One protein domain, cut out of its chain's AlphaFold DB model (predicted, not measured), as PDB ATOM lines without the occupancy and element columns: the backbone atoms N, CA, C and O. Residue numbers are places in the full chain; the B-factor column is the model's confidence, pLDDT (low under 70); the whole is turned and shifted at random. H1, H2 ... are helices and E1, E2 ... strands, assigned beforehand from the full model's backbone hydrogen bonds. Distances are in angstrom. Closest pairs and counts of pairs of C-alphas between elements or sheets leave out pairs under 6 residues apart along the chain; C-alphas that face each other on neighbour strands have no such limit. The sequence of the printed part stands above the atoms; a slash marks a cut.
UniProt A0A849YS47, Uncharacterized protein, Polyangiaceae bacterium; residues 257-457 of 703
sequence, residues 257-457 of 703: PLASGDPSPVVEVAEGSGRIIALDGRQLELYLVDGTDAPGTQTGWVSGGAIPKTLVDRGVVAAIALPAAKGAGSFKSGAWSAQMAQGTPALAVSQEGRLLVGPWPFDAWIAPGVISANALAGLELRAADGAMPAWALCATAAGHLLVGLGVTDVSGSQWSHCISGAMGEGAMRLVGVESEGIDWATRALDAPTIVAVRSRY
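This is residues 257 to 457 of the 703 residues of an uncharacterized protein of Polyangiaceae bacterium (UniProt A0A849YS47). Three small twisted sheets stand in a triangle, each partly face to face with the other two: E1-E2-E11-E10-E12, E6-E5-E9-E7-E8 and E3-E14-E4-E13. Short helix H2 sits over the first sheet, H1 grazes the third, and long loops link the parts. The printed part has 201 residues, mostly strand in its named elements, which hold 82 of them, under half; along the chain come E1 to E3, H1, E4 to E11, H2, E12 to E14. Each sheet is antiparallel. The whole is compact, with a radius of gyration of the C-alphas of 15.9 A and spans of 46 by 43 by 27 A.

In the first sheet, E1 is residues 266 to 268, from C-alpha 266 at (104.765, 175.095, 124.802), E2 275 to 279, E11 401 to 405, E10 391 to 396, 16.6 A long, and E12 418 to 424, 16.2 A long. In the second, E6 is 335 to 338, E5 330 to 332, E9 370 to 375, E7 345 to 350, 16.2 A long, and E8 355 to 359. In the third, E3 is 284 to 289, E14 449 to 454, 16.1 A long, ending with C-alpha 454 at (99.488, 166.220, 124.710), E4 316 to 321, and E13 429 to 433. H1 is 309 to 312 and H2 is 413 to 417.

In the first sheet E2 and E11 are antiparallel at 161 degrees, with N 277 and O 403 2.8 A apart, within hydrogen-bond range. E10 and E11 form a hairpin, with N 402 and O 394 2.8 A apart. H2 is on this sheet at a height of 8.6 A, only just over E11, with 3 of its C-alphas there. E11, H2 and E12 make a split strand-helix-strand unit, two strands running the same way in one sheet with E10 between them and a helix between them along the chain, its crossover right-handed; E3, H1 and E4 make another, with E14 between E3 and E4 in the sheet, its crossover right-handed too. Toward the second sheet, the closest C-alphas of E8 and E12 are those of Gly 358 and Gly 421, 5.5 A apart. In that sheet N 349 of E7 and O 372 of E9 are 2.7 A apart. Toward the third, the closest C-alphas of E3 and E7 are those of Tyr 287 and Val 349, 6.6 A apart. There N 287 of E3 and O 451 of E14 are 2.9 A apart. H1 only grazes this sheet, with residues 311 to 312. H1 is too short for an O i to N i+4 pair; H2 has 0 of 1 within range, and 1 of 2 O i to N i+3 pairs.

The C-alphas farthest apart, those of Asp 385 and Tyr 457, are 47.7 A apart. The printed part has no cut. The long links are E3 to H1, E9 to E10 and E13 to E14. The mean pLDDT of the printed part is 81.6, and 36 residues are under 70, among them 378 to 389.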
ATOM      1  N   PRO A 257     106.686 179.877 119.652       92.00
ATOM      2  CA  PRO A 257     106.310 178.469 119.775       92.00
ATOM      3  C   PRO A 257     107.546 177.561 119.833       92.00
ATOM      4  O   PRO A 257     108.480 177.719 119.045       92.00
ATOM      5  N   LEU A 258     107.544 176.605 120.766       90.38
ATOM      6  CA  LEU A 258     108.579 175.571 120.909       90.38
ATOM      7  C   LEU A 258     108.085 174.171 120.509       90.38
ATOM      8  O   LEU A 258     108.893 173.257 120.354       90.38
ATOM      9  N   ALA A 259     106.779 173.988 120.330       87.69
ATOM     10  CA  ALA A 259     106.163 172.728 119.939       87.69
ATOM     11  C   ALA A 259     105.216 172.919 118.748       87.69
ATOM     12  O   ALA A 259     104.826 174.037 118.416       87.69
ATOM     13  N   SER A 260     104.851 171.814 118.093       84.50
ATOM     14  CA  SER A 260     103.840 171.823 117.034       84.50
ATOM     15  C   SER A 260     102.437 172.068 117.621       84.50
ATOM     16  O   SER A 260     102.155 171.705 118.769       84.50
ATOM     17  N   GLY A 261     101.543 172.661 116.835       81.69
ATOM     18  CA  GLY A 261     100.185 173.025 117.251       81.69
ATOM     19  C   GLY A 261      99.939 174.527 117.144       81.69
ATOM     20  O   GLY A 261     100.874 175.321 117.240       81.69
ATOM     21  N   ASP A 262      98.683 174.900 116.926       82.38
ATOM     22  CA  ASP A 262      98.252 176.292 116.829       82.38
ATOM     23  C   ASP A 262      97.024 176.522 117.734       82.38
ATOM     24  O   ASP A 262      95.950 175.991 117.434       82.38
ATOM     25  N   PRO A 263      97.171 177.248 118.862       87.06
ATOM     26  CA  PRO A 263      98.422 177.777 119.410       87.06
ATOM     27  C   PRO A 263      99.330 176.669 119.960       87.06
ATOM     28  O   PRO A 263      98.859 175.640 120.447       87.06
ATOM     29  N   SER A 264     100.646 176.896 119.949       89.19
ATOM     30  CA  SER A 264     101.600 175.933 120.511       89.19
ATOM     31  C   SER A 264     101.347 175.713 122.012       89.19
ATOM     32  O   SER A 264     101.241 176.690 122.757       89.19
ATOM     33  N   PRO A 265     101.318 174.456 122.493       90.56
ATOM     34  CA  PRO A 265     101.135 174.144 123.913       90.56
ATOM     35  C   PRO A 265     102.359 174.492 124.773       90.56
ATOM     36  O   PRO A 265     102.259 174.548 125.997       90.56
ATOM     37  N   VAL A 266     103.517 174.703 124.143       92.19
ATOM     38  CA  VAL A 266     104.765 175.095 124.802       92.19
ATOM     39  C   VAL A 266     105.321 176.306 124.077       92.19
ATOM     40  O   VAL A 266     105.582 176.255 122.871       92.19
ATOM     41  N   VAL A 267     105.498 177.405 124.796       93.75
ATOM     42  CA  VAL A 267     106.011 178.649 124.227       93.75
ATOM     43  C   VAL A 267     107.129 179.214 125.084       93.75
ATOM     44  O   VAL A 267     107.188 179.000 126.291       93.75
ATOM     45  N   GLU A 268     108.025 179.947 124.448       93.50
ATOM     46  CA  GLU A 268     109.021 180.767 125.114       93.50
ATOM     47  C   GLU A 268     108.479 182.188 125.246       93.50
ATOM     48  O   GLU A 268     108.139 182.821 124.246       93.50
ATOM     49  N   VAL A 269     108.375 182.672 126.481       88.00
ATOM     50  CA  VAL A 269     107.811 183.978 126.834       88.00
ATOM     51  C   VAL A 269     108.955 184.847 127.335       88.00
ATOM     52  O   VAL A 269     109.218 184.910 128.528       88.00
ATOM     53  N   ALA A 270     109.732 185.445 126.444       79.25
ATOM     54  CA  ALA A 270     110.885 186.221 126.885       79.25
ATOM     55  C   ALA A 270     110.473 187.615 127.392       79.25
ATOM     56  O   ALA A 270     109.777 188.329 126.680       79.25
ATOM     57  N   GLU A 271     110.983 188.002 128.568       60.31
ATOM     58  CA  GLU A 271     111.522 189.340 128.869       60.31
ATOM     59  C   GLU A 271     112.423 189.260 130.128       60.31
ATOM     60  O   GLU A 271     111.979 188.799 131.178       60.31
ATOM     61  N   GLY A 272     113.703 189.662 130.023       64.06
ATOM     62  CA  GLY A 272     114.663 189.701 131.148       64.06
ATOM     63  C   GLY A 272     115.924 188.824 131.007       64.06
ATOM     64  O   GLY A 272     116.322 188.436 129.912       64.06
ATOM     65  N   SER A 273     116.588 188.549 132.137       73.38
ATOM     66  CA  SER A 273     117.926 187.933 132.285       73.38
ATOM     67  C   SER A 273     117.973 186.394 132.239       73.38
ATOM     68  O   SER A 273     118.968 185.802 132.653       73.38
ATOM     69  N   GLY A 274     116.924 185.735 131.739       85.19
ATOM     70  CA  GLY A 274     116.834 184.274 131.645       85.19
ATOM     71  C   GLY A 274     115.778 183.811 130.639       85.19
ATOM     72  O   GLY A 274     115.122 184.627 129.991       85.19
ATOM     73  N   ARG A 275     115.606 182.491 130.495       90.44
ATOM     74  CA  ARG A 275     114.627 181.893 129.572       90.44
ATOM     75  C   ARG A 275     113.378 181.468 130.337       90.44
ATOM     76  O   ARG A 275     113.477 180.631 131.229       90.44
ATOM     77  N   ILE A 276     112.211 181.995 129.975       91.81
ATOM     78  CA  ILE A 276     110.928 181.587 130.564       91.81
ATOM     79  C   ILE A 276     110.167 180.744 129.544       91.81
ATOM     80  O   ILE A 276     109.903 181.180 128.422       91.81
ATOM     81  N   ILE A 277     109.817 179.525 129.939       93.81
ATOM     82  CA  ILE A 277     108.993 178.601 129.164       93.81
ATOM     83  C   ILE A 277     107.619 178.549 129.817       93.81
ATOM     84  O   ILE A 277     107.515 178.303 131.014       93.81
ATOM     85  N   ALA A 278     106.568 178.757 129.034       93.94
ATOM     86  CA  ALA A 278     105.196 178.632 129.488       93.94
ATOM     87  C   ALA A 278     104.550 177.396 128.851       93.94
ATOM     88  O   ALA A 278     104.618 177.192 127.634       93.94
ATOM     89  N   LEU A 279     103.944 176.559 129.690       94.75
ATOM     90  CA  LEU A 279     103.255 175.334 129.310       94.75
ATOM     91  C   LEU A 279     101.753 175.534 129.506       94.75
ATOM     92  O   LEU A 279     101.287 175.811 130.618       94.75
ATOM     93  N   ASP A 280     100.986 175.347 128.436       93.75
ATOM     94  CA  ASP A 280      99.534 175.427 128.489       93.75
ATOM     95  C   ASP A 280      98.955 174.167 129.139       93.75
ATOM     96  O   ASP A 280      98.688 173.166 128.472       93.75
ATOM     97  N   GLY A 281      98.704 174.219 130.449       90.44
ATOM     98  CA  GLY A 281      98.072 173.117 131.179       90.44
ATOM     99  C   GLY A 281      96.668 172.736 130.686       90.44
ATOM    100  O   GLY A 281      96.108 171.758 131.175       90.44
ATOM    101  N   ARG A 282      96.065 173.477 129.745       89.94
ATOM    102  CA  ARG A 282      94.819 173.079 129.065       89.94
ATOM    103  C   ARG A 282      95.087 172.081 127.938       89.94
ATOM    104  O   ARG A 282      94.266 171.208 127.679       89.94
ATOM    105  N   GLN A 283      96.240 172.208 127.282       91.69
ATOM    106  CA  GLN A 283      96.676 171.351 126.174       91.69
ATOM    107  C   GLN A 283      97.586 170.209 126.620       91.69
ATOM    108  O   GLN A 283      97.877 169.322 125.818       91.69
ATOM    109  N   LEU A 284      98.064 170.245 127.863       92.94
ATOM    110  CA  LEU A 284      99.076 169.330 128.369       92.94
ATOM    111  C   LEU A 284      98.608 168.592 129.620       92.94
ATOM    112  O   LEU A 284      98.003 169.171 130.522       92.94
ATOM    113  N   GLU A 285      98.977 167.318 129.688       92.31
ATOM    114  CA  GLU A 285      99.007 166.535 130.915       92.31
ATOM    115  C   GLU A 285     100.455 166.435 131.381       92.31
ATOM    116  O   GLU A 285     101.357 166.160 130.586       92.31
ATOM    117  N   LEU A 286     100.684 166.695 132.665       93.06
ATOM    118  CA  LEU A 286     102.022 166.792 133.231       93.06
ATOM    119  C   LEU A 286     102.256 165.620 134.181       93.06
ATOM    120  O   LEU A 286     101.466 165.368 135.089       93.06
ATOM    121  N   TYR A 287     103.364 164.923 133.971       92.50
ATOM    122  CA  TYR A 287     103.775 163.756 134.741       92.50
ATOM    123  C   TYR A 287     105.130 164.003 135.389       92.50
ATOM    124  O   TYR A 287     105.970 164.700 134.828       92.50
ATOM    125  N   LEU A 288     105.371 163.388 136.546       91.38
ATOM    126  CA  LEU A 288     106.699 163.342 137.152       91.38
ATOM    127  C   LEU A 288     107.326 161.980 136.871       91.38
ATOM    128  O   LEU A 288     106.903 160.967 137.423       91.38
ATOM    129  N   VAL A 289     108.356 161.966 136.031       89.81
ATOM    130  CA  VAL A 289     109.154 160.772 135.729       89.81
ATOM    131  C   VAL A 289     110.451 160.834 136.528       89.81
ATOM    132  O   VAL A 289     110.989 161.905 136.802       89.81
ATOM    133  N   ASP A 290     110.913 159.693 137.022       85.94
ATOM    134  CA  ASP A 290     112.217 159.589 137.678       85.94
ATOM    135  C   ASP A 290     113.361 159.645 136.682       85.94
ATOM    136  O   ASP A 290     113.237 159.128 135.577       85.94
ATOM    137  N   GLY A 291     114.489 160.196 137.121       85.94
ATOM    138  CA  GLY A 291     115.759 160.021 136.432       85.94
ATOM    139  C   GLY A 291     116.564 158.845 136.984       85.94
ATOM    140  O   GLY A 291     116.230 158.305 138.039       85.94
ATOM    141  N   THR A 292     117.649 158.479 136.309       83.06
ATOM    142  CA  THR A 292     118.608 157.470 136.779       83.06
ATOM    143  C   THR A 292     119.317 157.909 138.058       83.06
ATOM    144  O   THR A 292     119.589 157.080 138.926       83.06
ATOM    145  N   ASP A 293     119.563 159.207 138.212       75.62
ATOM    146  CA  ASP A 293     120.298 159.814 139.326       75.62
ATOM    147  C   ASP A 293     119.355 160.371 140.401       75.62
ATOM    148  O   ASP A 293     119.808 160.878 141.432       75.62
ATOM    149  N   ALA A 294     118.035 160.272 140.178       62.62
ATOM    150  CA  ALA A 294     117.030 160.566 141.193       62.62
ATOM    151  C   ALA A 294     117.360 159.779 142.473       62.62
ATOM    152  O   ALA A 294     117.824 158.636 142.374       62.62
ATOM    153  N   PRO A 295     117.182 160.391 143.661       57.88
ATOM    154  CA  PRO A 295     117.758 159.870 144.891       57.88
ATOM    155  C   PRO A 295     117.363 158.407 145.061       57.88
ATOM    156  O   PRO A 295     116.181 158.074 144.967       57.88
ATOM    157  N   GLY A 296     118.363 157.545 145.286       59.66
ATOM    158  CA  GLY A 296     118.114 156.155 145.650       59.66
ATOM    159  C   GLY A 296     117.097 156.138 146.780       59.66
ATOM    160  O   GLY A 296     117.225 156.904 147.740       59.66
ATOM    161  N   THR A 297     116.027 155.366 146.617       66.00
ATOM    162  CA  THR A 297     114.982 155.353 147.636       66.00
ATOM    163  C   THR A 297     115.526 154.740 148.928       66.00
ATOM    164  O   THR A 297     116.440 153.919 148.885       66.00
ATOM    165  N   GLN A 298     114.934 155.060 150.081       65.50
ATOM    166  CA  GLN A 298     115.159 154.310 151.324       65.50
ATOM    167  C   GLN A 298     114.880 152.816 151.125       65.50
ATOM    168  O   GLN A 298     115.516 151.974 151.740       65.50
ATOM    169  N   THR A 299     113.959 152.479 150.218       67.31
ATOM    170  CA  THR A 299     113.644 151.099 149.838       67.31
ATOM    171  C   THR A 299     114.624 150.493 148.828       67.31
ATOM    172  O   THR A 299     114.485 149.324 148.483       67.31
ATOM    173  N   GLY A 300     115.606 151.257 148.347       66.44
ATOM    174  CA  GLY A 300     116.583 150.868 147.336       66.44
ATOM    175  C   GLY A 300     116.053 150.747 145.901       66.44
ATOM    176  O   GLY A 300     116.758 150.236 145.051       66.44
ATOM    177  N   TRP A 301     114.848 151.210 145.585       71.31
ATOM    178  CA  TRP A 301     114.330 151.298 144.221       71.31
ATOM    179  C   TRP A 301     115.111 152.303 143.363       71.31
ATOM    180  O   TRP A 301     115.589 153.345 143.826       71.31
ATOM    181  N   VAL A 302     115.232 151.970 142.081       71.25
ATOM    182  CA  VAL A 302     115.976 152.733 141.083       71.25
ATOM    183  C   VAL A 302     115.161 152.796 139.811       71.25
ATOM    184  O   VAL A 302     114.793 151.768 139.249       71.25
ATOM    185  N   SER A 303     114.930 154.007 139.323       78.25
ATOM    186  CA  SER A 303     114.377 154.182 137.990       78.25
ATOM    187  C   SER A 303     115.452 154.002 136.927       78.25
ATOM    188  O   SER A 303     116.563 154.517 137.057       78.25
ATOM    189  N   GLY A 304     115.087 153.355 135.822       81.12
ATOM    190  CA  GLY A 304     115.894 153.349 134.601       81.12
ATOM    191  C   GLY A 304     115.890 154.686 133.846       81.12
ATOM    192  O   GLY A 304     116.452 154.760 132.759       81.12
ATOM    193  N   GLY A 305     115.211 155.721 134.355       86.81
ATOM    194  CA  GLY A 305     115.109 157.029 133.704       86.81
ATOM    195  C   GLY A 305     114.229 157.047 132.451       86.81
ATOM    196  O   GLY A 305     114.089 158.086 131.815       86.81
ATOM    197  N   ALA A 306     113.662 155.907 132.055       90.06
ATOM    198  CA  ALA A 306     112.882 155.790 130.834       90.06
ATOM    199  C   ALA A 306     111.488 156.399 131.012       90.06
ATOM    200  O   ALA A 306     110.782 156.119 131.986       90.06
ATOM    201  N   ILE A 307     111.059 157.189 130.028       90.50
ATOM    202  CA  ILE A 307     109.674 157.651 129.963       90.50
ATOM    203  C   ILE A 307     108.785 156.436 129.661       90.50
ATOM    204  O   ILE A 307     109.055 155.715 128.696       90.50
ATOM    205  N   PRO A 308     107.718 156.182 130.443       91.38
ATOM    206  CA  PRO A 308     106.816 155.073 130.168       91.38
ATOM    207  C   PRO A 308     106.308 155.114 128.726       91.38
ATOM    208  O   PRO A 308     105.831 156.152 128.262       91.38
ATOM    209  N   LYS A 309     106.349 153.972 128.030       91.44
ATOM    210  CA  LYS A 309     105.895 153.860 126.635       91.44
ATOM    211  C   LYS A 309     104.476 154.408 126.438       91.44
ATOM    212  O   LYS A 309     104.206 155.082 125.456       91.44
ATOM    213  N   THR A 310     103.598 154.197 127.416       92.88
ATOM    214  CA  THR A 310     102.229 154.728 127.406       92.88
ATOM    215  C   THR A 310     102.165 156.255 127.342       92.88
ATOM    216  O   THR A 310     101.194 156.782 126.812       92.88
ATOM    217  N   LEU A 311     103.164 156.978 127.859       92.62
ATOM    218  CA  LEU A 311     103.276 158.433 127.722       92.62
ATOM    219  C   LEU A 311     103.901 158.825 126.378       92.62
ATOM    220  O   LEU A 311     103.432 159.771 125.751       92.62
ATOM    221  N   VAL A 312     104.906 158.076 125.914       93.06
ATOM    222  CA  VAL A 312     105.536 158.283 124.596       93.06
ATOM    223  C   VAL A 312     104.510 158.142 123.469       93.06
ATOM    224  O   VAL A 312     104.365 159.056 122.662       93.06
ATOM    225  N   ASP A 313     103.714 157.069 123.487       91.94
ATOM    226  CA  ASP A 313     102.653 156.783 122.507       91.94
ATOM    227  C   ASP A 313     101.536 157.849 122.506       91.94
ATOM    228  O   ASP A 313     100.718 157.925 121.587       91.94
ATOM    229  N   ARG A 314     101.471 158.681 123.550       90.50
ATOM    230  CA  ARG A 314     100.520 159.793 123.664       90.50
ATOM    231  C   ARG A 314     101.074 161.131 123.171       90.50
ATOM    232  O   ARG A 314     100.315 162.095 123.130       90.50
ATOM    233  N   GLY A 315     102.344 161.186 122.772       92.12
ATOM    234  CA  GLY A 315     102.996 162.381 122.244       92.12
ATOM    235  C   GLY A 315     103.579 163.260 123.346       92.12
ATOM    236  O   GLY A 315     102.948 164.226 123.783       92.12
ATOM    237  N   VAL A 316     104.793 162.923 123.794       92.88
ATOM    238  CA  VAL A 316     105.591 163.775 124.689       92.88
ATOM    239  C   VAL A 316     106.007 165.042 123.939       92.88
ATOM    240  O   VAL A 316     106.655 164.976 122.896       92.88
ATOM    241  N   VAL A 317     105.647 166.196 124.495       92.62
ATOM    242  CA  VAL A 317     105.870 167.516 123.887       92.62
ATOM    243  C   VAL A 317     107.099 168.204 124.454       92.62
ATOM    244  O   VAL A 317     107.812 168.890 123.725       92.62
ATOM    245  N   ALA A 318     107.332 168.049 125.756       94.06
ATOM    246  CA  ALA A 318     108.461 168.645 126.450       94.06
ATOM    247  C   ALA A 318     108.864 167.795 127.654       94.06
ATOM    248  O   ALA A 318     108.022 167.154 128.286       94.06
ATOM    249  N   ALA A 319     110.145 167.849 128.004       93.75
ATOM    250  CA  ALA A 319     110.659 167.285 129.242       93.75
ATOM    251  C   ALA A 319     111.565 168.300 129.950       93.75
ATOM    252  O   ALA A 319     112.462 168.878 129.332       93.75
ATOM    253  N   ILE A 320     111.327 168.531 131.240       92.00
ATOM    254  CA  ILE A 320     112.033 169.529 132.052       92.00
ATOM    255  C   ILE A 320     112.653 168.824 133.251       92.00
ATOM    256  O   ILE A 320     111.944 168.397 134.161       92.00
ATOM    257  N   ALA A 321     113.976 168.689 133.233       89.94
ATOM    258  CA  ALA A 321     114.737 168.114 134.329       89.94
ATOM    259  C   ALA A 321     114.718 169.065 135.528       89.94
ATOM    260  O   ALA A 321     114.969 170.266 135.389       89.94
ATOM    261  N   LEU A 322     114.426 168.498 136.692       88.00
ATOM    262  CA  LEU A 322     114.347 169.165 137.979       88.00
ATOM    263  C   LEU A 322     115.684 169.053 138.719       88.00
ATOM    264  O   LEU A 322     116.393 168.053 138.569       88.00
ATOM    265  N   PRO A 323     116.023 170.036 139.565       81.25
ATOM    266  CA  PRO A 323     117.163 169.920 140.454       81.25
ATOM    267  C   PRO A 323     116.870 168.847 141.510       81.25
ATOM    268  O   PRO A 323     115.950 168.979 142.318       81.25
ATOM    269  N   ALA A 324     117.664 167.779 141.518       69.56
ATOM    270  CA  ALA A 324     117.606 166.762 142.559       69.56
ATOM    271  C   ALA A 324     118.632 167.076 143.650       69.56
ATOM    272  O   ALA A 324     119.830 167.155 143.377       69.56
ATOM    273  N   ALA A 325     118.182 167.204 144.897       65.12
ATOM    274  CA  ALA A 325     119.073 167.127 146.048       65.12
ATOM    275  C   ALA A 325     119.054 165.698 146.580       65.12
ATOM    276  O   ALA A 325     117.996 165.067 146.690       65.12
ATOM    277  N   LYS A 326     120.234 165.194 146.946       64.94
ATOM    278  CA  LYS A 326     120.334 163.950 147.712       64.94
ATOM    279  C   LYS A 326     119.476 164.102 148.973       64.94
ATOM    280  O   LYS A 326     119.687 165.028 149.746       64.94
ATOM    281  N   GLY A 327     118.490 163.221 149.138       61.62
ATOM    282  CA  GLY A 327     117.596 163.223 150.299       61.62
ATOM    283  C   GLY A 327     116.412 164.199 150.254       61.62
ATOM    284  O   GLY A 327     115.720 164.294 151.259       61.62
ATOM    285  N   ALA A 328     116.134 164.890 149.136       66.25
ATOM    286  CA  ALA A 328     115.038 165.875 149.066       66.25
ATOM    287  C   ALA A 328     113.648 165.278 149.366       66.25
ATOM    288  O   ALA A 328     112.776 165.955 149.898       66.25
ATOM    289  N   GLY A 329     113.452 163.994 149.085       73.88
ATOM    290  CA  GLY A 329     112.172 163.322 149.239       73.88
ATOM    291  C   GLY A 329     111.393 163.256 147.930       73.88
ATOM    292  O   GLY A 329     111.387 164.180 147.120       73.88
ATOM    293  N   SER A 330     110.767 162.114 147.675       81.25
ATOM    294  CA  SER A 330     109.932 161.890 146.492       81.25
ATOM    295  C   SER A 330     108.950 160.768 146.790       81.25
ATOM    296  O   SER A 330     109.273 159.862 147.548       81.25
ATOM    297  N   PHE A 331     107.763 160.834 146.208       80.88
ATOM    298  CA  PHE A 331     106.698 159.844 146.307       80.88
ATOM    299  C   PHE A 331     106.266 159.468 144.903       80.88
ATOM    300  O   PHE A 331     105.957 160.370 144.142       80.88
ATOM    301  N   LYS A 332     106.242 158.200 144.505       77.88
ATOM    302  CA  LYS A 332     105.849 157.789 143.151       77.88
ATOM    303  C   LYS A 332     105.222 156.408 143.156       77.88
ATOM    304  O   LYS A 332     105.721 155.496 143.809       77.88
ATOM    305  N   SER A 333     104.124 156.252 142.418       68.50
ATOM    306  CA  SER A 333     103.431 154.963 142.253       68.50
ATOM    307  C   SER A 333     103.057 154.307 143.589       68.50
ATOM    308  O   SER A 333     103.148 153.094 143.741       68.50
ATOM    309  N   GLY A 334     102.674 155.122 144.576       64.25
ATOM    310  CA  GLY A 334     102.346 154.651 145.921       64.25
ATOM    311  C   GLY A 334     103.547 154.453 146.851       64.25
ATOM    312  O   GLY A 334     103.320 154.173 148.023       64.25
ATOM    313  N   ALA A 335     104.789 154.623 146.384       63.03
ATOM    314  CA  ALA A 335     106.007 154.403 147.161       63.03
ATOM    315  C   ALA A 335     106.812 155.679 147.374       63.03
ATOM    316  O   ALA A 335     107.042 156.427 146.430       63.03
ATOM    317  N   TRP A 336     107.300 155.925 148.592       67.25
ATOM    318  CA  TRP A 336     108.271 157.001 148.766       67.25
ATOM    319  C   TRP A 336     109.691 156.541 148.520       67.25
ATOM    320  O   TRP A 336     110.144 155.494 148.979       67.25
ATOM    321  N   SER A 337     110.412 157.434 147.868       68.00
ATOM    322  CA  SER A 337     111.850 157.436 147.786       68.00
ATOM    323  C   SER A 337     112.489 157.927 149.078       68.00
ATOM    324  O   SER A 337     113.394 157.297 149.604       68.00
ATOM    325  N   ALA A 338     111.993 159.032 149.620       71.69
ATOM    326  CA  ALA A 338     112.372 159.561 150.925       71.69
ATOM    327  C   ALA A 338     111.264 160.507 151.389       71.69
ATOM    328  O   ALA A 338     110.616 161.132 150.550       71.69
ATOM    329  N   GLN A 339     111.032 160.605 152.696       73.62
ATOM    330  CA  GLN A 339     109.993 161.478 153.235       73.62
ATOM    331  C   GLN A 339     110.296 162.948 152.905       73.62
ATOM    332  O   GLN A 339     111.422 163.408 153.077       73.62
ATOM    333  N   MET A 340     109.281 163.688 152.455       80.94
ATOM    334  CA  MET A 340     109.362 165.145 152.331       80.94
ATOM    335  C   MET A 340     108.987 165.790 153.662       80.94
ATOM    336  O   MET A 340     107.953 165.461 154.244       80.94
ATOM    337  N   ALA A 341     109.814 166.716 154.145       79.06
ATOM    338  CA  ALA A 341     109.479 167.486 155.335       79.06
ATOM    339  C   ALA A 341     108.334 168.467 155.031       79.06
ATOM    340  O   ALA A 341     108.269 169.039 153.937       79.06
ATOM    341  N   GLN A 342     107.448 168.693 156.002       83.44
ATOM    342  CA  GLN A 342     106.384 169.687 155.877       83.44
ATOM    343  C   GLN A 342     106.975 171.071 155.567       83.44
ATOM    344  O   GLN A 342     107.994 171.471 156.127       83.44
ATOM    345  N   GLY A 343     106.341 171.795 154.650       82.00
ATOM    346  CA  GLY A 343     106.803 173.090 154.159       82.00
ATOM    347  C   GLY A 343     107.843 173.005 153.041       82.00
ATOM    348  O   GLY A 343     108.084 174.018 152.393       82.00
ATOM    349  N   THR A 344     108.421 171.834 152.752       83.62
ATOM    350  CA  THR A 344     109.420 171.696 151.677       83.62
ATOM    351  C   THR A 344     108.787 172.024 150.323       83.62
ATOM    352  O   THR A 344     107.727 171.479 150.018       83.62
ATOM    353  N   PRO A 345     109.395 172.876 149.483       84.88
ATOM    354  CA  PRO A 345     108.895 173.127 148.137       84.88
ATOM    355  C   PRO A 345     108.859 171.823 147.345       84.88
ATOM    356  O   PRO A 345     109.861 171.115 147.264       84.88
ATOM    357  N   ALA A 346     107.717 171.502 146.757       89.31
ATOM    358  CA  ALA A 346     107.537 170.269 146.018       89.31
ATOM    359  C   ALA A 346     106.651 170.468 144.792       89.31
ATOM    360  O   ALA A 346     105.863 171.413 144.680       89.31
ATOM    361  N   LEU A 347     106.794 169.518 143.878       91.69
ATOM    362  CA  LEU A 347     105.840 169.248 142.820       91.69
ATOM    363  C   LEU A 347     105.082 167.985 143.167       91.69
ATOM    364  O   LEU A 347     105.677 167.042 143.680       91.69
ATOM    365  N   ALA A 348     103.802 167.937 142.834       91.31
ATOM    366  CA  ALA A 348     103.004 166.727 142.940       91.31
ATOM    367  C   ALA A 348     102.091 166.563 141.729       91.31
ATOM    368  O   ALA A 348     101.739 167.540 141.084       91.31
ATOM    369  N   VAL A 349     101.705 165.336 141.411       91.19
ATOM    370  CA  VAL A 349     100.687 165.023 140.408       91.19
ATOM    371  C   VAL A 349      99.548 164.303 141.108       91.19
ATOM    372  O   VAL A 349      99.787 163.324 141.823       91.19
ATOM    373  N   SER A 350      98.322 164.788 140.917       89.56
ATOM    374  CA  SER A 350      97.115 164.164 141.457       89.56
ATOM    375  C   SER A 350      96.642 162.971 140.613       89.56
ATOM    376  O   SER A 350      97.098 162.766 139.488       89.56
ATOM    377  N   GLN A 351      95.702 162.183 141.135       83.62
ATOM    378  CA  GLN A 351      95.040 161.078 140.435       83.62
ATOM    379  C   GLN A 351      94.303 161.559 139.180       83.62
ATOM    380  O   GLN A 351      94.242 160.841 138.185       83.62
ATOM    381  N   GLU A 352      93.814 162.798 139.189       80.56
ATOM    382  CA  GLU A 352      93.194 163.463 138.039       80.56
ATOM    383  C   GLU A 352      94.228 164.014 137.038       80.56
ATOM    384  O   GLU A 352      93.864 164.670 136.060       80.56
ATOM    385  N   GLY A 353      95.524 163.786 137.278       82.88
ATOM    386  CA  GLY A 353      96.610 164.270 136.430       82.88
ATOM    387  C   GLY A 353      96.862 165.773 136.557       82.88
ATOM    388  O   GLY A 353      97.368 166.380 135.611       82.88
ATOM    389  N   ARG A 354      96.490 166.395 137.687       89.62
ATOM    390  CA  ARG A 354      96.818 167.803 137.950       89.62
ATOM    391  C   ARG A 354      98.233 167.924 138.494       89.62
ATOM    392  O   ARG A 354      98.544 167.259 139.476       89.62
ATOM    393  N   LEU A 355      99.058 168.799 137.918       92.62
ATOM    394  CA  LEU A 355     100.335 169.182 138.519       92.62
ATOM    395  C   LEU A 355     100.087 170.233 139.599       92.62
ATOM    396  O   LEU A 355      99.460 171.259 139.359       92.62
ATOM    397  N   LEU A 356     100.611 169.992 140.782       92.25
ATOM    398  CA  LEU A 356     100.504 170.851 141.941       92.25
ATOM    399  C   LEU A 356     101.888 171.394 142.259       92.25
ATOM    400  O   LEU A 356     102.863 170.642 142.276       92.25
ATOM    401  N   VAL A 357     101.960 172.693 142.519       90.62
ATOM    402  CA  VAL A 357     103.194 173.392 142.886       90.62
ATOM    403  C   VAL A 357     102.981 174.053 144.243       90.62
ATOM    404  O   VAL A 357     101.918 174.629 144.487       90.62
ATOM    405  N   GLY A 358     103.965 173.984 145.139       87.00
ATOM    406  CA  GLY A 358     103.939 174.742 146.394       87.00
ATOM    407  C   GLY A 358     104.716 174.089 147.540       87.00
ATOM    408  O   GLY A 358     105.466 173.142 147.311       87.00
ATOM    409  N   PRO A 359     104.555 174.580 148.780       85.44
ATOM    410  CA  PRO A 359     105.120 173.947 149.970       85.44
ATOM    411  C   PRO A 359     104.337 172.682 150.333       85.44
ATOM    412  O   PRO A 359     103.110 172.723 150.364       85.44
ATOM    413  N   TRP A 360     105.026 171.577 150.626       86.81
ATOM    414  CA  TRP A 360     104.428 170.291 150.997       86.81
ATOM    415  C   TRP A 360     103.585 170.449 152.273       86.81
ATOM    416  O   TRP A 360     104.155 170.649 153.348       86.81
ATOM    417  N   PRO A 361     102.241 170.412 152.199       79.19
ATOM    418  CA  PRO A 361     101.396 170.821 153.319       79.19
ATOM    419  C   PRO A 361     101.131 169.684 154.311       79.19
ATOM    420  O   PRO A 361     100.624 169.936 155.403       79.19
ATOM    421  N   PHE A 362     101.456 168.447 153.939       76.44
ATOM    422  CA  PHE A 362     101.041 167.255 154.664       76.44
ATOM    423  C   PHE A 362     102.034 166.918 155.778       76.44
ATOM    424  O   PHE A 362     103.231 166.754 155.539       76.44
ATOM    425  N   ASP A 363     101.506 166.810 156.993       67.44
ATOM    426  CA  ASP A 363     102.128 166.121 158.126       67.44
ATOM    427  C   ASP A 363     102.036 164.592 157.962       67.44
ATOM    428  O   ASP A 363     102.898 163.844 158.427       67.44
ATOM    429  N   ALA A 364     100.998 164.139 157.252       59.84
ATOM    430  CA  ALA A 364     100.732 162.754 156.922       59.84
ATOM    431  C   ALA A 364     101.612 162.220 155.783       59.84
ATOM    432  O   ALA A 364     102.036 162.930 154.869       59.84
ATOM    433  N   TRP A 365     101.828 160.904 155.824       58.28
ATOM    434  CA  TRP A 365     102.707 160.194 154.901       58.28
ATOM    435  C   TRP A 365     102.167 160.107 153.476       58.28
ATOM    436  O   TRP A 365     102.954 159.859 152.584       58.28
ATOM    437  N   ILE A 366     100.872 160.269 153.198       64.31
ATOM    438  CA  ILE A 366     100.351 160.292 151.822       64.31
ATOM    439  C   ILE A 366      99.248 161.337 151.746       64.31
ATOM    440  O   ILE A 366      98.248 161.256 152.456       64.31
ATOM    441  N   ALA A 367      99.423 162.299 150.850       69.38
ATOM    442  CA  ALA A 367      98.377 163.231 150.477       69.38
ATOM    443  C   ALA A 367      97.253 162.487 149.735       69.38
ATOM    444  O   ALA A 367      97.539 161.854 148.709       69.38
ATOM    445  N   PRO A 368      95.991 162.540 150.196       75.25
ATOM    446  CA  PRO A 368      94.889 161.909 149.484       75.25
ATOM    447  C   PRO A 368      94.826 162.386 148.034       75.25
ATOM    448  O   PRO A 368      94.900 163.581 147.755       75.25
ATOM    449  N   GLY A 369      94.731 161.441 147.102       82.12
ATOM    450  CA  GLY A 369      94.650 161.748 145.678       82.12
ATOM    451  C   GLY A 369      95.973 162.147 145.015       82.12
ATOM    452  O   GLY A 369      95.962 162.378 143.815       82.12
ATOM    453  N   VAL A 370      97.118 162.194 145.706       86.44
ATOM    454  CA  VAL A 370      98.429 162.373 145.048       86.44
ATOM    455  C   VAL A 370      98.971 161.017 144.595       86.44
ATOM    456  O   VAL A 370      98.959 160.057 145.360       86.44
ATOM    457  N   ILE A 371      99.458 160.926 143.351       87.50
ATOM    458  CA  ILE A 371     100.070 159.705 142.779       87.50
ATOM    459  C   ILE A 371     101.583 159.813 142.608       87.50
ATOM    460  O   ILE A 371     102.280 158.798 142.564       87.50
ATOM    461  N   SER A 372     102.095 161.039 142.498       87.56
ATOM    462  CA  SER A 372     103.529 161.296 142.490       87.56
ATOM    463  C   SER A 372     103.848 162.658 143.090       87.56
ATOM    464  O   SER A 372     103.033 163.566 143.011       87.56
ATOM    465  N   ALA A 373     105.021 162.807 143.685       88.81
ATOM    466  CA  ALA A 373     105.556 164.050 144.181       88.81
ATOM    467  C   ALA A 373     107.085 164.011 144.258       88.81
ATOM    468  O   ALA A 373     107.705 162.948 144.351       88.81
ATOM    469  N   ASN A 374     107.710 165.175 144.194       88.06
ATOM    470  CA  ASN A 374     109.152 165.335 144.266       88.06
ATOM    471  C   ASN A 374     109.462 166.674 144.934       88.06
ATOM    472  O   ASN A 374     108.949 167.708 144.502       88.06
ATOM    473  N   ALA A 375     110.274 166.648 145.984       86.12
ATOM    474  CA  ALA A 375     110.768 167.868 146.590       86.12
ATOM    475  C   ALA A 375     111.847 168.493 145.721       86.12
ATOM    476  O   ALA A 375     112.717 167.819 145.171       86.12
ATOM    477  N   LEU A 376     111.809 169.811 145.663       82.12
ATOM    478  CA  LEU A 376     112.751 170.607 144.908       82.12
ATOM    479  C   LEU A 376     113.925 170.990 145.810       82.12
ATOM    480  O   LEU A 376     113.746 171.412 146.955       82.12
ATOM    481  N   ALA A 377     115.141 170.832 145.294       70.19
ATOM    482  CA  ALA A 377     116.359 171.200 146.004       70.19
ATOM    483  C   ALA A 377     116.520 172.721 146.167       70.19
ATOM    484  O   ALA A 377     116.208 173.477 145.252       70.19
ATOM    485  N   GLY A 378     117.133 173.151 147.275       60.25
ATOM    486  CA  GLY A 378     117.877 174.417 147.317       60.25
ATOM    487  C   GLY A 378     117.058 175.690 147.524       60.25
ATOM    488  O   GLY A 378     117.234 176.648 146.776       60.25
ATOM    489  N   LEU A 379     116.214 175.740 148.557       50.75
ATOM    490  CA  LEU A 379     115.529 176.972 148.948       50.75
ATOM    491  C   LEU A 379     116.277 177.698 150.085       50.75
ATOM    492  O   LEU A 379     115.784 177.769 151.207       50.75
ATOM    493  N   GLU A 380     117.454 178.270 149.812       48.38
ATOM    494  CA  GLU A 380     117.909 179.417 150.609       48.38
ATOM    495  C   GLU A 380     117.255 180.675 150.032       48.38
ATOM    496  O   GLU A 380     117.734 181.295 149.090       48.38
ATOM    497  N   LEU A 381     116.119 181.075 150.611       45.28
ATOM    498  CA  LEU A 381     115.356 182.278 150.226       45.28
ATOM    499  C   LEU A 381     116.116 183.608 150.421       45.28
ATOM    500  O   LEU A 381     115.548 184.683 150.223       45.28
ATOM    501  N   ARG A 382     117.387 183.557 150.818       39.91
ATOM    502  CA  ARG A 382     118.318 184.678 150.814       39.91
ATOM    503  C   ARG A 382     119.716 184.136 150.573       39.91
ATOM    504  O   ARG A 382     120.327 183.638 151.512       39.91
ATOM    505  N   ALA A 383     120.266 184.374 149.388       40.12
ATOM    506  CA  ALA A 383     121.702 184.557 149.314       40.12
ATOM    507  C   ALA A 383     122.048 185.697 150.281       40.12
ATOM    508  O   ALA A 383     121.615 186.837 150.082       40.12
ATOM    509  N   ALA A 384     122.804 185.402 151.337       45.03
ATOM    510  CA  ALA A 384     123.380 186.431 152.203       45.03
ATOM    511  C   ALA A 384     124.222 187.450 151.395       45.03
ATOM    512  O   ALA A 384     124.433 188.572 151.857       45.03
ATOM    513  N   ASP A 385     124.580 187.089 150.153       50.25
ATOM    514  CA  ASP A 385     125.541 187.781 149.298       50.25
ATOM    515  C   ASP A 385     124.964 188.243 147.935       50.25
ATOM    516  O   ASP A 385     125.714 188.680 147.064       50.25
ATOM    517  N   GLY A 386     123.642 188.166 147.709       55.00
ATOM    518  CA  GLY A 386     123.015 188.654 146.464       55.00
ATOM    519  C   GLY A 386     123.137 187.738 145.234       55.00
ATOM    520  O   GLY A 386     122.909 188.192 144.114       55.00
ATOM    521  N   ALA A 387     123.473 186.456 145.415       53.53
ATOM    522  CA  ALA A 387     123.360 185.453 144.356       53.53
ATOM    523  C   ALA A 387     121.881 185.216 143.985       53.53
ATOM    524  O   ALA A 387     121.012 185.092 144.848       53.53
ATOM    525  N   MET A 388     121.600 185.217 142.685       57.12
ATOM    526  CA  MET A 388     120.249 185.163 142.123       57.12
ATOM    527  C   MET A 388     119.795 183.707 141.917       57.12
ATOM    528  O   MET A 388     120.653 182.854 141.673       57.12
ATOM    529  N   PRO A 389     118.481 183.401 141.981       62.03
ATOM    530  CA  PRO A 389     117.987 182.045 141.755       62.03
ATOM    531  C   PRO A 389     118.399 181.553 140.364       62.03
ATOM    532  O   PRO A 389     118.430 182.311 139.398       62.03
ATOM    533  N   ALA A 390     118.728 180.272 140.248       76.50
ATOM    534  CA  ALA A 390     119.093 179.683 138.962       76.50
ATOM    535  C   ALA A 390     117.862 179.134 138.221       76.50
ATOM    536  O   ALA A 390     117.919 178.873 137.017       76.50
ATOM    537  N   TRP A 391     116.731 178.986 138.916       87.88
ATOM    538  CA  TRP A 391     115.480 178.513 138.341       87.88
ATOM    539  C   TRP A 391     114.248 178.987 139.125       87.88
ATOM    540  O   TRP A 391     114.329 179.272 140.322       87.88
ATOM    541  N   ALA A 392     113.091 179.028 138.456       87.56
ATOM    542  CA  ALA A 392     111.792 179.305 139.075       87.56
ATOM    543  C   ALA A 392     110.666 178.487 138.419       87.56
ATOM    544  O   ALA A 392     110.689 178.232 137.217       87.56
ATOM    545  N   LEU A 393     109.673 178.082 139.205       90.88
ATOM    546  CA  LEU A 393     108.455 177.393 138.783       90.88
ATOM    547  C   LEU A 393     107.245 178.145 139.315       90.88
ATOM    548  O   LEU A 393     107.238 178.562 140.471       90.88
ATOM    549  N   CYS A 394     106.212 178.271 138.495       90.31
ATOM    550  CA  CYS A 394     104.994 178.963 138.881       90.31
ATOM    551  C   CYS A 394     103.752 178.318 138.270       90.31
ATOM    552  O   CYS A 394     103.706 178.056 137.071       90.31
ATOM    553  N   ALA A 395     102.745 178.097 139.109       91.06
ATOM    554  CA  ALA A 395     101.385 177.783 138.705       91.06
ATOM    555  C   ALA A 395     100.575 179.081 138.611       91.06
ATOM    556  O   ALA A 395     100.597 179.888 139.546       91.06
ATOM    557  N   THR A 396      99.842 179.273 137.515       90.56
ATOM    558  CA  THR A 396      98.992 180.458 137.318       90.56
ATOM    559  C   THR A 396      97.521 180.179 137.628       90.56
ATOM    560  O   THR A 396      97.084 179.026 137.662       90.56
ATOM    561  N   ALA A 397      96.720 181.233 137.815       86.06
ATOM    562  CA  ALA A 397      95.276 181.104 138.053       86.06
ATOM    563  C   ALA A 397      94.510 180.466 136.874       86.06
ATOM    564  O   ALA A 397      93.472 179.826 137.079       86.06
ATOM    565  N   ALA A 398      95.016 180.616 135.644       87.19
ATOM    566  CA  ALA A 398      94.463 179.954 134.464       87.19
ATOM    567  C   ALA A 398      94.925 178.494 134.321       87.19
ATOM    568  O   ALA A 398      94.470 177.800 133.411       87.19
ATOM    569  N   GLY A 399      95.781 178.005 135.222       90.00
ATOM    570  CA  GLY A 399      96.286 176.637 135.242       90.00
ATOM    571  C   GLY A 399      97.435 176.386 134.267       90.00
ATOM    572  O   GLY A 399      97.567 175.271 133.756       90.00
ATOM    573  N   HIS A 400      98.251 177.404 133.986       92.81
ATOM    574  CA  HIS A 400      99.497 177.271 133.231       92.81
ATOM    575  C   HIS A 400     100.680 176.994 134.163       92.81
ATOM    576  O   HIS A 400     100.626 177.297 135.358       92.81
ATOM    577  N   LEU A 401     101.745 176.406 133.612       94.00
ATOM    578  CA  LEU A 401     103.031 176.272 134.297       94.00
ATOM    579  C   LEU A 401     104.051 177.193 133.627       94.00
ATOM    580  O   LEU A 401     104.350 177.023 132.446       94.00
ATOM    581  N   LEU A 402     104.610 178.129 134.388       93.06
ATOM    582  CA  LEU A 402     105.766 178.924 133.988       93.06
ATOM    583  C   LEU A 402     107.038 178.300 134.563       93.06
ATOM    584  O   LEU A 402     107.089 177.936 135.739       93.06
ATOM    585  N   VAL A 403     108.067 178.194 133.729       92.94
ATOM    586  CA  VAL A 403     109.363 177.598 134.055       92.94
ATOM    587  C   VAL A 403     110.461 178.574 133.663       92.94
ATOM    588  O   VAL A 403     110.755 178.764 132.485       92.94
ATOM    589  N   GLY A 404     111.075 179.194 134.659       90.69
ATOM    590  CA  GLY A 404     112.236 180.057 134.510       90.69
ATOM    591  C   GLY A 404     113.525 179.245 134.580       90.69
ATOM    592  O   GLY A 404     113.780 178.567 135.574       90.69
ATOM    593  N   LEU A 405     114.342 179.335 133.534       89.75
ATOM    594  CA  LEU A 405     115.657 178.711 133.412       89.75
ATOM    595  C   LEU A 405     116.729 179.808 133.407       89.75
ATOM    596  O   LEU A 405     116.752 180.647 132.502       89.75
ATOM    597  N   GLY A 406     117.607 179.816 134.410       83.94
ATOM    598  CA  GLY A 406     118.628 180.854 134.583       83.94
ATOM    599  C   GLY A 406     118.044 182.241 134.864       83.94
ATOM    600  O   GLY A 406     118.635 183.238 134.468       83.94
ATOM    601  N   VAL A 407     116.854 182.318 135.466       81.88
ATOM    602  CA  VAL A 407     116.152 183.587 135.694       81.88
ATOM    603  C   VAL A 407     116.697 184.297 136.919       81.88
ATOM    604  O   VAL A 407     116.549 183.807 138.028       81.88
ATOM    605  N   THR A 408     117.273 185.485 136.740       79.38
ATOM    606  CA  THR A 408     117.755 186.252 137.894       79.38
ATOM    607  C   THR A 408     116.690 187.174 138.484       79.38
ATOM    608  O   THR A 408     116.868 187.664 139.588       79.38
ATOM    609  N   ASP A 409     115.592 187.432 137.774       79.62
ATOM    610  CA  ASP A 409     114.519 188.318 138.224       79.62
ATOM    611  C   ASP A 409     113.145 187.683 137.968       79.62
ATOM    612  O   ASP A 409     112.831 187.271 136.850       79.62
ATOM    613  N   VAL A 410     112.332 187.603 139.023       74.69
ATOM    614  CA  VAL A 410     110.953 187.084 139.001       74.69
ATOM    615  C   VAL A 410     109.915 188.183 139.255       74.69
ATOM    616  O   VAL A 410     108.756 187.894 139.534       74.69
ATOM    617  N   SER A 411     110.310 189.456 139.173       77.00
ATOM    618  CA  SER A 411     109.406 190.606 139.319       77.00
ATOM    619  C   SER A 411     108.693 191.008 138.019       77.00
ATOM    620  O   SER A 411     107.818 191.874 138.045       77.00
ATOM    621  N   GLY A 412     109.038 190.370 136.893       77.94
ATOM    622  CA  GLY A 412     108.423 190.606 135.585       77.94
ATOM    623  C   GLY A 412     106.910 190.354 135.563       77.94
ATOM    624  O   GLY A 412     106.374 189.571 136.353       77.94
ATOM    625  N   SER A 413     106.214 191.003 134.627       78.38
ATOM    626  CA  SER A 413     104.748 190.949 134.497       78.38
ATOM    627  C   SER A 413     104.212 189.526 134.320       78.38
ATOM    628  O   SER A 413     103.136 189.215 134.826       78.38
ATOM    629  N   GLN A 414     104.979 188.629 133.700       81.81
ATOM    630  CA  GLN A 414     104.620 187.222 133.510       81.81
ATOM    631  C   GLN A 414     104.417 186.494 134.848       81.81
ATOM    632  O   GLN A 414     103.490 185.701 134.991       81.81
ATOM    633  N   TRP A 415     105.238 186.801 135.856       84.75
ATOM    634  CA  TRP A 415     105.166 186.180 137.182       84.75
ATOM    635  C   TRP A 415     104.052 186.766 138.059       84.75
ATOM    636  O   TRP A 415     103.699 186.192 139.086       84.75
ATOM    637  N   SER A 416     103.458 187.897 137.662       82.62
ATOM    638  CA  SER A 416     102.371 188.526 138.425       82.62
ATOM    639  C   SER A 416     101.088 187.684 138.468       82.62
ATOM    640  O   SER A 416     100.271 187.865 139.369       82.62
ATOM    641  N   HIS A 417     100.946 186.722 137.546       83.94
ATOM    642  CA  HIS A 417      99.824 185.778 137.478       83.94
ATOM    643  C   HIS A 417     100.026 184.513 138.333       83.94
ATOM    644  O   HIS A 417      99.153 183.640 138.357       83.94
ATOM    645  N   CYS A 418     101.163 184.394 139.024       85.62
ATOM    646  CA  CYS A 418     101.485 183.240 139.854       85.62
ATOM    647  C   CYS A 418     100.623 183.193 141.114       85.62
ATOM    648  O   CYS A 418     100.667 184.099 141.944       85.62
ATOM    649  N   ILE A 419      99.894 182.091 141.282       83.38
ATOM    650  CA  ILE A 419      99.148 181.787 142.513       83.38
ATOM    651  C   ILE A 419      99.963 180.915 143.470       83.38
ATOM    652  O   ILE A 419      99.732 180.916 144.673       83.38
ATOM    653  N   SER A 420     100.933 180.169 142.937       83.25
ATOM    654  CA  SER A 420     101.871 179.354 143.704       83.25
ATOM    655  C   SER A 420     103.157 179.171 142.908       83.25
ATOM    656  O   SER A 420     103.147 179.221 141.678       83.25
ATOM    657  N   GLY A 421     104.272 178.940 143.591       82.62
ATOM    658  CA  GLY A 421     105.554 178.747 142.936       82.62
ATOM    659  C   GLY A 421     106.644 178.219 143.854       82.62
ATOM    660  O   GLY A 421     106.475 178.110 145.068       82.62
ATOM    661  N   ALA A 422     107.770 177.887 143.239       84.00
ATOM    662  CA  ALA A 422     108.999 177.472 143.896       84.00
ATOM    663  C   ALA A 422     110.196 178.048 143.129       84.00
ATOM    664  O   ALA A 422     110.134 178.222 141.916       84.00
ATOM    665  N   MET A 423     111.287 178.340 143.824       83.75
ATOM    666  CA  MET A 423     112.531 178.826 143.222       83.75
ATOM    667  C   MET A 423     113.713 178.333 144.044       83.75
ATOM    668  O   MET A 423     113.556 178.076 145.238       83.75
ATOM    669  N   GLY A 424     114.887 178.221 143.435       79.81
ATOM    670  CA  GLY A 424     116.054 177.748 144.164       79.81
ATOM    671  C   GLY A 424     117.351 177.777 143.375       79.81
ATOM    672  O   GLY A 424     117.443 178.318 142.269       79.81
ATOM    673  N   GLU A 425     118.366 177.176 143.984       72.56
ATOM    674  CA  GLU A 425     119.672 176.939 143.374       72.56
ATOM    675  C   GLU A 425     119.701 175.622 142.576       72.56
ATOM    676  O   GLU A 425     118.856 174.740 142.744       72.56
ATOM    677  N   GLY A 426     120.686 175.482 141.685       77.19
ATOM    678  CA  GLY A 426     120.823 174.338 140.777       77.19
ATOM    679  C   GLY A 426     120.293 174.613 139.368       77.19
ATOM    680  O   GLY A 426     119.842 175.706 139.058       77.19
ATOM    681  N   ALA A 427     120.373 173.631 138.472       73.00
ATOM    682  CA  ALA A 427     119.966 173.815 137.081       73.00
ATOM    683  C   ALA A 427     118.693 173.022 136.777       73.00
ATOM    684  O   ALA A 427     118.747 171.801 136.630       73.00
ATOM    685  N   MET A 428     117.562 173.715 136.615       83.50
ATOM    686  CA  MET A 428     116.504 173.175 135.762       83.50
ATOM    687  C   MET A 428     116.973 173.221 134.313       83.50
ATOM    688  O   MET A 428     117.586 174.196 133.874       83.50
ATOM    689  N   ARG A 429     116.673 172.169 133.554       86.12
ATOM    690  CA  ARG A 429     117.074 172.075 132.148       86.12
ATOM    691  C   ARG A 429     115.909 171.597 131.306       86.12
ATOM    692  O   ARG A 429     115.325 170.556 131.591       86.12
ATOM    693  N   LEU A 430     115.624 172.313 130.222       87.38
ATOM    694  CA  LEU A 430     114.805 171.762 129.149       87.38
ATOM    695  C   LEU A 430     115.590 170.605 128.519       87.38
ATOM    696  O   LEU A 430     116.614 170.822 127.874       87.38
ATOM    697  N   VAL A 431     115.153 169.374 128.778       84.88
ATOM    698  CA  VAL A 431     115.769 168.154 128.237       84.88
ATOM    699  C   VAL A 431     115.513 168.064 126.738       84.88
ATOM    700  O   VAL A 431     116.390 167.599 126.011       84.88
ATOM    701  N   GLY A 432     114.344 168.540 126.313       82.56
ATOM    702  CA  GLY A 432     114.042 168.848 124.929       82.56
ATOM    703  C   GLY A 432     112.553 168.997 124.661       82.56
ATOM    704  O   GLY A 432     111.729 168.892 125.580       82.56
ATOM    705  N   VAL A 433     112.227 169.265 123.400       88.69
ATOM    706  CA  VAL A 433     110.856 169.458 122.903       88.69
ATOM    707  C   VAL A 433     110.614 168.675 121.615       88.69
ATOM    708  O   VAL A 433     111.548 168.347 120.892       88.69
ATOM    709  N   GLU A 434     109.351 168.383 121.304       84.94
ATOM    710  CA  GLU A 434     108.954 167.607 120.114       84.94
ATOM    711  C   GLU A 434     109.568 168.140 118.807       84.94
ATOM    712  O   GLU A 434     109.977 167.361 117.949       84.94
ATOM    713  N   SER A 435     109.687 169.464 118.669       82.00
ATOM    714  CA  SER A 435     110.235 170.102 117.465       82.00
ATOM    715  C   SER A 435     111.722 169.805 117.214       82.00
ATOM    716  O   SER A 435     112.204 170.030 116.106       82.00
ATOM    717  N   GLU A 436     112.441 169.262 118.202       89.81
ATOM    718  CA  GLU A 436     113.854 168.877 118.096       89.81
ATOM    719  C   GLU A 436     114.050 167.454 117.536       89.81
ATOM    720  O   GLU A 436     115.188 167.034 117.329       89.81
ATOM    721  N   GLY A 437     112.971 166.702 117.276       87.56
ATOM    722  CA  GLY A 437     113.050 165.354 116.695       87.56
ATOM    723  C   GLY A 437     113.576 164.282 117.658       87.56
ATOM    724  O   GLY A 437     114.204 163.316 117.228       87.56
ATOM    725  N   ILE A 438     113.354 164.458 118.963       88.81
ATOM    726  CA  ILE A 438     113.819 163.534 120.004       88.81
ATOM    727  C   ILE A 438     113.020 162.228 119.972       88.81
ATOM    728  O   ILE A 438     111.791 162.240 120.040       88.81
ATOM    729  N   ASP A 439     113.724 161.095 119.968       91.12
ATOM    730  CA  ASP A 439     113.122 159.790 120.238       91.12
ATOM    731  C   ASP A 439     112.964 159.575 121.751       91.12
ATOM    732  O   ASP A 439     113.868 159.117 122.457       91.12
ATOM    733  N   TRP A 440     111.786 159.925 122.262       89.12
ATOM    734  CA  TRP A 440     111.452 159.763 123.675       89.12
ATOM    735  C   TRP A 440     111.388 158.298 124.132       89.12
ATOM    736  O   TRP A 440     111.455 158.058 125.335       89.12
ATOM    737  N   ALA A 441     111.288 157.319 123.221       89.12
ATOM    738  CA  ALA A 441     111.230 155.902 123.589       89.12
ATOM    739  C   ALA A 441     112.584 155.358 124.065       89.12
ATOM    740  O   ALA A 441     112.629 154.425 124.866       89.12
ATOM    741  N   THR A 442     113.683 155.932 123.573       88.19
ATOM    742  CA  THR A 442     115.055 155.500 123.888       88.19
ATOM    743  C   THR A 442     115.782 156.464 124.823       88.19
ATOM    744  O   THR A 442     116.886 156.174 125.289       88.19
ATOM    745  N   ARG A 443     115.169 157.610 125.142       89.56
ATOM    746  CA  ARG A 443     115.764 158.633 125.999       89.56
ATOM    747  C   ARG A 443     115.704 158.227 127.472       89.56
ATOM    748  O   ARG A 443     114.640 158.253 128.088       89.56
ATOM    749  N   ALA A 444     116.866 157.936 128.049       88.12
ATOM    750  CA  ALA A 444     117.035 157.897 129.495       88.12
ATOM    751  C   ALA A 444     117.139 159.325 130.053       88.12
ATOM    752  O   ALA A 444     117.791 160.195 129.467       88.12
ATOM    753  N   LEU A 445     116.452 159.566 131.165       90.25
ATOM    754  CA  LEU A 445     116.488 160.810 131.920       90.25
ATOM    755  C   LEU A 445     117.436 160.641 133.100       90.25
ATOM    756  O   LEU A 445     117.307 159.674 133.841       90.25
ATOM    757  N   ASP A 446     118.337 161.596 133.309       88.00
ATOM    758  CA  ASP A 446     119.303 161.510 134.411       88.00
ATOM    759  C   ASP A 446     118.699 162.024 135.727       88.00
ATOM    760  O   ASP A 446     118.913 161.464 136.791       88.00
ATOM    761  N   ALA A 447     117.840 163.043 135.669       87.00
ATOM    762  CA  ALA A 447     117.216 163.660 136.841       87.00
ATOM    763  C   ALA A 447     115.690 163.447 136.860       87.00
ATOM    764  O   ALA A 447     115.090 163.206 135.802       87.00
ATOM    765  N   PRO A 448     115.023 163.574 138.028       88.69
ATOM    766  CA  PRO A 448     113.572 163.711 138.079       88.69
ATOM    767  C   PRO A 448     113.118 164.772 137.082       88.69
ATOM    768  O   PRO A 448     113.725 165.832 136.980       88.69
ATOM    769  N   THR A 449     112.084 164.477 136.311       91.81
ATOM    770  CA  THR A 449     111.729 165.273 135.139       91.81
ATOM    771  C   THR A 449     110.222 165.453 135.074       91.81
ATOM    772  O   THR A 449     109.471 164.485 135.204       91.81
ATOM    773  N   ILE A 450     109.774 166.686 134.837       93.44
ATOM    774  CA  ILE A 450     108.400 166.949 134.407       93.44
ATOM    775  C   ILE A 450     108.306 166.552 132.939       93.44
ATOM    776  O   ILE A 450     108.979 167.143 132.095       93.44
ATOM    777  N   VAL A 451     107.470 165.572 132.630       94.69
ATOM    778  CA  VAL A 451     107.157 165.160 131.263       94.69
ATOM    779  C   VAL A 451     105.788 165.713 130.901       94.69
ATOM    780  O   VAL A 451     104.786 165.371 131.528       94.69
ATOM    781  N   ALA A 452     105.752 166.576 129.890       94.44
ATOM    782  CA  ALA A 452     104.531 167.138 129.341       94.44
ATOM    783  C   ALA A 452     104.079 166.324 128.128       94.44
ATOM    784  O   ALA A 452     104.829 166.159 127.167       94.44
ATOM    785  N   VAL A 453     102.845 165.837 128.163       93.94
ATOM    786  CA  VAL A 453     102.226 165.012 127.118       93.94
ATOM    787  C   VAL A 453     101.007 165.743 126.574       93.94
ATOM    788  O   VAL A 453     100.309 166.407 127.340       93.94
ATOM    789  N   ARG A 454     100.710 165.624 125.275       91.19
ATOM    790  CA  ARG A 454      99.488 166.220 124.710       91.19
ATOM    791  C   ARG A 454      98.246 165.659 125.399       91.19
ATOM    792  O   ARG A 454      98.022 164.445 125.451       91.19
ATOM    793  N   SER A 455      97.402 166.560 125.884       89.06
ATOM    794  CA  SER A 455      96.037 166.236 126.270       89.06
ATOM    795  C   SER A 455      95.278 165.793 125.027       89.06
ATOM    796  O   SER A 455      95.293 166.466 123.994       89.06
ATOM    797  N   ARG A 456      94.572 164.667 125.124       84.19
ATOM    798  CA  ARG A 456      93.600 164.286 124.099       84.19
ATOM    799  C   ARG A 456      92.362 165.138 124.312       84.19
ATOM    800  O   ARG A 456      91.541 164.833 125.170       84.19
ATOM    801  N   TYR A 457      92.284 166.240 123.577       84.06
ATOM    802  CA  TYR A 457      91.117 167.101 123.588       84.06
ATOM    803  C   TYR A 457      90.210 166.777 122.403       84.06
ATOM    804  O   TYR A 457      90.681 166.677 121.270       84.06
TER     805      TYR A 457